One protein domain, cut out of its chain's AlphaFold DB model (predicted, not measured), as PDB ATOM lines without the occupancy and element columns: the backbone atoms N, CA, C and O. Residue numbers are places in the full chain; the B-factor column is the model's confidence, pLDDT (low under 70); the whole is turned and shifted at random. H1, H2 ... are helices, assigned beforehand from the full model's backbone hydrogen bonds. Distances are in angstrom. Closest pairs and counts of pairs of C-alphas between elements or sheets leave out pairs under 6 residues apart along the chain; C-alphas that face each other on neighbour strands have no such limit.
ATOM      1  N   MET A   2      25.201  14.120  22.166       51.03
ATOM      2  CA  MET A   2      23.789  13.921  22.523       51.03
ATOM      3  C   MET A   2      23.464  14.782  23.743       51.03
ATOM      4  O   MET A   2      23.701  14.372  24.873       51.03
ATOM      5  N   LEU A   3      22.923  15.979  23.521       59.41
ATOM      6  CA  LEU A   3      22.118  16.617  24.559       59.41
ATOM      7  C   LEU A   3      20.852  15.773  24.693       59.41
ATOM      8  O   LEU A   3      19.948  15.862  23.862       59.41
ATOM      9  N   CYS A   4      20.833  14.881  25.682       75.56
ATOM     10  CA  CYS A   4      19.645  14.110  26.005       75.56
ATOM     11  C   CYS A   4      18.525  15.080  26.388       75.56
ATOM     12  O   CYS A   4      18.765  16.052  27.106       75.56
ATOM     13  N   CYS A   5      17.293  14.798  25.959       77.75
ATOM     14  CA  CYS A   5      16.120  15.602  26.321       77.75
ATOM     15  C   CYS A   5      16.013  15.809  27.844       77.75
ATOM     16  O   CYS A   5      15.563  16.856  28.292       77.75
ATOM     17  N   GLN A   6      16.490  14.834  28.628       79.56
ATOM     18  CA  GLN A   6      16.599  14.904  30.084       79.56
ATOM     19  C   GLN A   6      17.524  16.029  30.569       79.56
ATOM     20  O   GLN A   6      17.163  16.753  31.489       79.56
ATOM     21  N   GLU A   7      18.691  16.204  29.951       79.12
ATOM     22  CA  GLU A   7      19.650  17.237  30.358       79.12
ATOM     23  C   GLU A   7      19.142  18.631  29.987       79.12
ATOM     24  O   GLU A   7      19.310  19.589  30.737       79.12
ATOM     25  N   VAL A   8      18.453  18.734  28.850       78.12
ATOM     26  CA  VAL A   8      17.774  19.964  28.434       78.12
ATOM     27  C   VAL A   8      16.628  20.294  29.392       78.12
ATOM     28  O   VAL A   8      16.521  21.431  29.837       78.12
ATOM     29  N   ALA A   9      15.808  19.309  29.767       78.25
ATOM     30  CA  ALA A   9      14.741  19.490  30.750       78.25
ATOM     31  C   ALA A   9      15.286  19.916  32.122       78.25
ATOM     32  O   ALA A   9      14.739  20.829  32.735       78.25
ATOM     33  N   ARG A  10      16.395  19.310  32.566       80.00
ATOM     34  CA  ARG A  10      17.081  19.655  33.817       80.00
ATOM     35  C   ARG A  10      17.587  21.095  33.804       80.00
ATOM     36  O   ARG A  10      17.303  21.840  34.733       80.00
ATOM     37  N   GLN A  11      18.246  21.514  32.722       76.81
ATOM     38  CA  GLN A  11      18.691  22.902  32.560       76.81
ATOM     39  C   GLN A  11      17.516  23.890  32.566       76.81
ATOM     40  O   GLN A  11      17.614  24.947  33.180       76.81
ATOM     41  N   ILE A  12      16.397  23.553  31.908       75.25
ATOM     42  CA  ILE A  12      15.179  24.390  31.859       75.25
ATOM     43  C   ILE A  12      14.530  24.537  33.236       75.25
ATOM     44  O   ILE A  12      14.031  25.614  33.546       75.25
ATOM     45  N   ALA A  13      14.562  23.494  34.065       71.88
ATOM     46  CA  ALA A  13      13.976  23.523  35.400       71.88
ATOM     47  C   ALA A  13      14.823  24.278  36.437       71.88
ATOM     48  O   ALA A  13      14.259  24.896  37.334       71.88
ATOM     49  N   SER A  14      16.153  24.242  36.329       67.44
ATOM     50  CA  SER A  14      17.036  24.745  37.391       67.44
ATOM     51  C   SER A  14      17.243  26.268  37.425       67.44
ATOM     52  O   SER A  14      18.007  26.729  38.259       67.44
ATOM     53  N   ASP A  15      16.642  27.066  36.529       58.84
ATOM     54  CA  ASP A  15      16.929  28.515  36.352       58.84
ATOM     55  C   ASP A  15      18.432  28.859  36.197       58.84
ATOM     56  O   ASP A  15      18.829  30.020  36.124       58.84
ATOM     57  N   GLU A  16      19.280  27.843  36.001       53.84
ATOM     58  CA  GLU A  16      20.723  27.952  35.753       53.84
ATOM     59  C   GLU A  16      21.009  28.720  34.447       53.84
ATOM     60  O   GLU A  16      22.133  29.080  34.141       53.84
ATOM     61  N   PHE A  17      19.966  29.074  33.694       52.09
ATOM     62  CA  PHE A  17      19.979  30.021  32.584       52.09
ATOM     63  C   PHE A  17      20.436  31.437  32.930       52.09
ATOM     64  O   PHE A  17      20.793  32.172  31.999       52.09
ATOM     65  N   LYS A  18      20.359  31.849  34.201       51.94
ATOM     66  CA  LYS A  18      20.821  33.173  34.635       51.94
ATOM     67  C   LYS A  18      22.336  33.248  34.822       51.94
ATOM     68  O   LYS A  18      22.899  34.304  34.555       51.94
ATOM     69  N   GLU A  19      22.981  32.145  35.197       54.53
ATOM     70  CA  GLU A  19      24.429  32.097  35.471       54.53
ATOM     71  C   GLU A  19      25.216  31.223  34.475       54.53
ATOM     72  O   GLU A  19      26.445  31.269  34.437       54.53
ATOM     73  N   ALA A  20      24.540  30.452  33.616       55.59
ATOM     74  CA  ALA A  20      25.198  29.607  32.628       55.59
ATOM     75  C   ALA A  20      25.806  30.406  31.466       55.59
ATOM     76  O   ALA A  20      25.152  31.226  30.813       55.59
ATOM     77  N   ASN A  21      27.056  30.055  31.143       66.50
ATOM     78  CA  ASN A  21      27.800  30.466  29.951       66.50
ATOM     79  C   ASN A  21      26.894  30.523  28.709       66.50
ATOM     80  O   ASN A  21      26.273  29.522  28.345       66.50
ATOM     81  N   GLY A  22      26.862  31.659  28.002       71.12
ATOM     82  CA  GLY A  22      25.962  31.904  26.860       71.12
ATOM     83  C   GLY A  22      25.990  30.839  25.749       71.12
ATOM     84  O   GLY A  22      25.017  30.690  25.009       71.12
ATOM     85  N   TRP A  23      27.057  30.036  25.680       74.12
ATOM     86  CA  TRP A  23      27.159  28.865  24.806       74.12
ATOM     87  C   TRP A  23      26.152  27.758  25.157       74.12
ATOM     88  O   TRP A  23      25.520  27.203  24.262       74.12
ATOM     89  N   GLN A  24      25.928  27.468  26.443       72.19
ATOM     90  CA  GLN A  24      24.921  26.488  26.887       72.19
ATOM     91  C   GLN A  24      23.515  26.936  26.483       72.19
ATOM     92  O   GLN A  24      22.739  26.167  25.915       72.19
ATOM     93  N   ARG A  25      23.223  28.232  26.647       74.69
ATOM     94  CA  ARG A  25      21.953  28.828  26.213       74.69
ATOM     95  C   ARG A  25      21.736  28.688  24.707       74.69
ATOM     96  O   ARG A  25      20.610  28.441  24.272       74.69
ATOM     97  N   PHE A  26      22.795  28.826  23.911       79.56
ATOM     98  CA  PHE A  26      22.741  28.603  22.469       79.56
ATOM     99  C   PHE A  26      22.424  27.141  22.127       79.56
ATOM    100  O   PHE A  26      21.493  26.884  21.365       79.56
ATOM    101  N   TRP A  27      23.129  26.185  22.737       81.94
ATOM    102  CA  TRP A  27      22.897  24.758  22.500       81.94
ATOM    103  C   TRP A  27      21.491  24.308  22.886       81.94
ATOM    104  O   TRP A  27      20.857  23.567  22.133       81.94
ATOM    105  N   VAL A  28      20.964  24.795  24.011       80.06
ATOM    106  CA  VAL A  28      19.591  24.487  24.420       80.06
ATOM    107  C   VAL A  28      18.582  25.077  23.432       80.06
ATOM    108  O   VAL A  28      17.678  24.366  22.996       80.06
ATOM    109  N   ARG A  29      18.751  26.332  22.989       81.50
ATOM    110  CA  ARG A  29      17.886  26.932  21.952       81.50
ATOM    111  C   ARG A  29      17.904  26.133  20.651       81.50
ATOM    112  O   ARG A  29      16.843  25.869  20.091       81.50
ATOM    113  N   LEU A  30      19.087  25.717  20.200       83.06
ATOM    114  CA  LEU A  30      19.239  24.881  19.011       83.06
ATOM    115  C   LEU A  30      18.518  23.537  19.186       83.06
ATOM    116  O   LEU A  30      17.788  23.106  18.298       83.06
ATOM    117  N   HIS A  31      18.634  22.915  20.359       84.44
ATOM    118  CA  HIS A  31      17.918  21.680  20.659       84.44
ATOM    119  C   HIS A  31      16.393  21.871  20.681       84.44
ATOM    120  O   HIS A  31      15.673  21.033  20.148       84.44
ATOM    121  N   LEU A  32      15.875  22.968  21.240       82.38
ATOM    122  CA  LEU A  32      14.432  23.261  21.249       82.38
ATOM    123  C   LEU A  32      13.875  23.513  19.844       82.38
ATOM    124  O   LEU A  32      12.715  23.194  19.584       82.38
ATOM    125  N   LEU A  33      14.687  24.067  18.941       82.31
ATOM    126  CA  LEU A  33      14.318  24.241  17.535       82.31
ATOM    127  C   LEU A  33      14.218  22.897  16.804       82.31
ATOM    128  O   LEU A  33      13.338  22.730  15.964       82.31
ATOM    129  N   MET A  34      15.081  21.934  17.139       84.25
ATOM    130  CA  MET A  34      15.093  20.617  16.491       84.25
ATOM    131  C   MET A  34      14.172  19.587  17.164       84.25
ATOM    132  O   MET A  34      13.692  18.668  16.504       84.25
ATOM    133  N   CYS A  35      13.891  19.725  18.463       86.38
ATOM    134  CA  CYS A  35      13.115  18.768  19.248       86.38
ATOM    135  C   CYS A  35      11.778  19.357  19.715       86.38
ATOM    136  O   CYS A  35      11.694  20.141  20.667       86.38
ATOM    137  N   ARG A  36      10.686  18.887  19.099       85.25
ATOM    138  CA  ARG A  36       9.320  19.325  19.433       85.25
ATOM    139  C   ARG A  36       8.897  18.962  20.862       85.25
ATOM    140  O   ARG A  36       8.130  19.708  21.466       85.25
ATOM    141  N   HIS A  37       9.401  17.855  21.413       84.81
ATOM    142  CA  HIS A  37       9.088  17.426  22.783       84.81
ATOM    143  C   HIS A  37       9.637  18.410  23.817       84.81
ATOM    144  O   HIS A  37       8.885  18.882  24.667       84.81
ATOM    145  N   CYS A  38      10.913  18.787  23.692       82.50
ATOM    146  CA  CYS A  38      11.544  19.761  24.580       82.50
ATOM    147  C   CYS A  38      10.896  21.146  24.452       82.50
ATOM    148  O   CYS A  38      10.709  21.825  25.457       82.50
ATOM    149  N   ARG A  39      10.470  21.540  23.243       84.50
ATOM    150  CA  ARG A  39       9.695  22.774  23.038       84.50
ATOM    151  C   ARG A  39       8.354  22.746  23.776       84.50
ATOM    152  O   ARG A  39       8.021  23.708  24.458       84.50
ATOM    153  N   CYS A  40       7.595  21.656  23.655       85.81
ATOM    154  CA  CYS A  40       6.313  21.504  24.347       85.81
ATOM    155  C   CYS A  40       6.489  21.482  25.873       85.81
ATOM    156  O   CYS A  40       5.720  22.109  26.598       85.81
ATOM    157  N   TYR A  41       7.528  20.800  26.359       84.12
ATOM    158  CA  TYR A  41       7.867  20.756  27.778       84.12
ATOM    159  C   TYR A  41       8.233  22.141  28.329       84.12
ATOM    160  O   TYR A  41       7.718  22.537  29.367       84.12
ATOM    161  N   ALA A  42       9.047  22.916  27.604       83.50
ATOM    162  CA  ALA A  42       9.414  24.275  28.002       83.50
ATOM    163  C   ALA A  42       8.193  25.205  28.103       83.50
ATOM    164  O   ALA A  42       8.084  25.980  29.049       83.50
ATOM    165  N   VAL A  43       7.253  25.102  27.156       84.62
ATOM    166  CA  VAL A  43       5.996  25.870  27.184       84.62
ATOM    167  C   VAL A  43       5.129  25.467  28.379       84.62
ATOM    168  O   VAL A  43       4.615  26.341  29.074       84.62
ATOM    169  N   GLN A  44       4.999  24.166  28.654       85.94
ATOM    170  CA  GLN A  44       4.264  23.679  29.826       85.94
ATOM    171  C   GLN A  44       4.890  24.171  31.128       85.94
ATOM    172  O   GLN A  44       4.178  24.676  31.990       85.94
ATOM    173  N   LEU A  45       6.216  24.089  31.259       83.06
ATOM    174  CA  LEU A  45       6.900  24.565  32.454       83.06
ATOM    175  C   LEU A  45       6.737  26.079  32.634       83.06
ATOM    176  O   LEU A  45       6.508  26.535  33.751       83.06
ATOM    177  N   HIS A  46       6.790  26.851  31.545       81.38
ATOM    178  CA  HIS A  46       6.532  28.289  31.592       81.38
ATOM    179  C   HIS A  46       5.100  28.596  32.042       81.38
ATOM    180  O   HIS A  46       4.919  29.433  32.915       81.38
ATOM    181  N   SER A  47       4.103  27.876  31.520       83.75
ATOM    182  CA  SER A  47       2.698  28.041  31.913       83.75
ATOM    183  C   SER A  47       2.451  27.662  33.378       83.75
ATOM    184  O   SER A  47       1.731  28.370  34.078       83.75
ATOM    185  N   ILE A  48       3.095  26.599  33.877       83.50
ATOM    186  CA  ILE A  48       3.046  26.223  35.299       83.50
ATOM    187  C   ILE A  48       3.715  27.300  36.154       83.50
ATOM    188  O   ILE A  48       3.153  27.701  37.165       83.50
ATOM    189  N   GLY A  49       4.884  27.799  35.746       81.19
ATOM    190  CA  GLY A  49       5.595  28.865  36.449       81.19
ATOM    191  C   GLY A  49       4.831  30.189  36.459       81.19
ATOM    192  O   GLY A  49       4.797  30.860  37.480       81.19
ATOM    193  N   GLU A  50       4.184  30.553  35.356       79.75
ATOM    194  CA  GLU A  50       3.327  31.737  35.239       79.75
ATOM    195  C   GLU A  50       2.074  31.600  36.100       79.75
ATOM    196  O   GLU A  50       1.780  32.487  36.892       79.75
ATOM    197  N   THR A  51       1.394  30.456  36.032       81.88
ATOM    198  CA  THR A  51       0.232  30.159  36.877       81.88
ATOM    199  C   THR A  51       0.627  30.166  38.350       81.88
ATOM    200  O   THR A  51      -0.066  30.757  39.168       81.88
ATOM    201  N   ALA A  52       1.781  29.596  38.695       78.94
ATOM    202  CA  ALA A  52       2.312  29.628  40.047       78.94
ATOM    203  C   ALA A  52       2.648  31.056  40.502       78.94
ATOM    204  O   ALA A  52       2.271  31.453  41.597       78.94
ATOM    205  N   ARG A  53       3.289  31.873  39.662       76.00
ATOM    206  CA  ARG A  53       3.505  33.300  39.951       76.00
ATOM    207  C   ARG A  53       2.204  34.098  39.986       76.00
ATOM    208  O   ARG A  53       2.167  35.125  40.632       76.00
ATOM    209  N   ASN A  54       1.142  33.663  39.327       74.81
ATOM    210  CA  ASN A  54      -0.149  34.337  39.398       74.81
ATOM    211  C   ASN A  54      -0.947  33.929  40.650       74.81
ATOM    212  O   ASN A  54      -1.654  34.745  41.224       74.81
ATOM    213  N   LEU A  55      -0.829  32.671  41.088       75.69
ATOM    214  CA  LEU A  55      -1.462  32.167  42.313       75.69
ATOM    215  C   LEU A  55      -0.695  32.546  43.590       75.69
ATOM    216  O   LEU A  55      -1.316  32.731  44.632       75.69
ATOM    217  N   TRP A  56       0.635  32.632  43.518       67.25
ATOM    218  CA  TRP A  56       1.528  32.881  44.660       67.25
ATOM    219  C   TRP A  56       2.400  34.134  44.518       67.25
ATOM    220  O   TRP A  56       3.094  34.496  45.467       67.25
ATOM    221  N   GLY A  57       2.410  34.793  43.360       57.56
ATOM    222  CA  GLY A  57       3.030  36.108  43.196       57.56
ATOM    223  C   GLY A  57       2.060  37.235  43.558       57.56
ATOM    224  O   GLY A  57       0.871  37.010  43.776       57.56
TER     225      GLY A  57
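AT A GLANCE: This is residues 2 to 57 of the 89 residues of an uncharacterized protein of Acidobacteria bacterium (UniProt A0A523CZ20). Two helices, H2 and the longer H3, meet near their ends as an L, and a short first helix, H1, lies over one side of the L, where it packs on residues 38 to 45 of H3 and comes close to H2. The far end of H3, residues 50 to 56, sticks out from this body as an arm, with Gly 57 after it. The 56 printed residues hold three named helices, H1, H2, H3 along the chain, and no named strand; the class is all helix. The whole is only just compact, close to loose, with a radius of gyration of the C-alphas of 11.9 A and spans of 36 by 25 by 15 A.

HOW THE PARTS SIT: Start with H1, residues 5 to 13, and look ahead to H3, residues 36 to 56: they touch, the closest C-alphas being those of Cys 5 and Cys 38, 6.4 A apart. H3 touches H1 with residues 38 to 45 alone. The two run the same way at a shallow tilt of 22 degrees. H2, residues 22 to 34, is close to H1 but not clearly touching; the C-alphas of Val 8 and Val 28, the closest, are 6.3 A apart. H1 and H2 run opposite ways at a steep tilt of 56 degrees. H2 and H3 touch only at the corner by their link, residues 31 to 33 with 38 to 39; their closest C-alphas are those of Leu 32 and Arg 39, 5.1 A apart. They run opposite ways at a steep tilt of 66 degrees. In H1, H2 and H3 every O i to N i+4 pair is within hydrogen-bond range.

IN THESE COORDINATES: Find C-alpha 5 at (16.120, 15.602, 26.321); from there H1 runs 12.2 A to C-alpha 13. H2 runs 18.8 A from C-alpha 22 at (25.962, 31.904, 26.860) to C-alpha 34. H3 runs 29.7 A from C-alpha 36 to C-alpha 56 at (1.528, 32.881, 44.660).

THE WHOLE: The C-alphas of Met 2 and Leu 55, the two farthest apart, are 36.9 A apart. The printed part has no cut; the link from H1 to H2 is short and that from H2 to H3 tight. In the B-factor column, look for pLDDT under 70 at residues 2 to 3, 14 to 21 and 56 to 57; the mean of the printed part is 75.5.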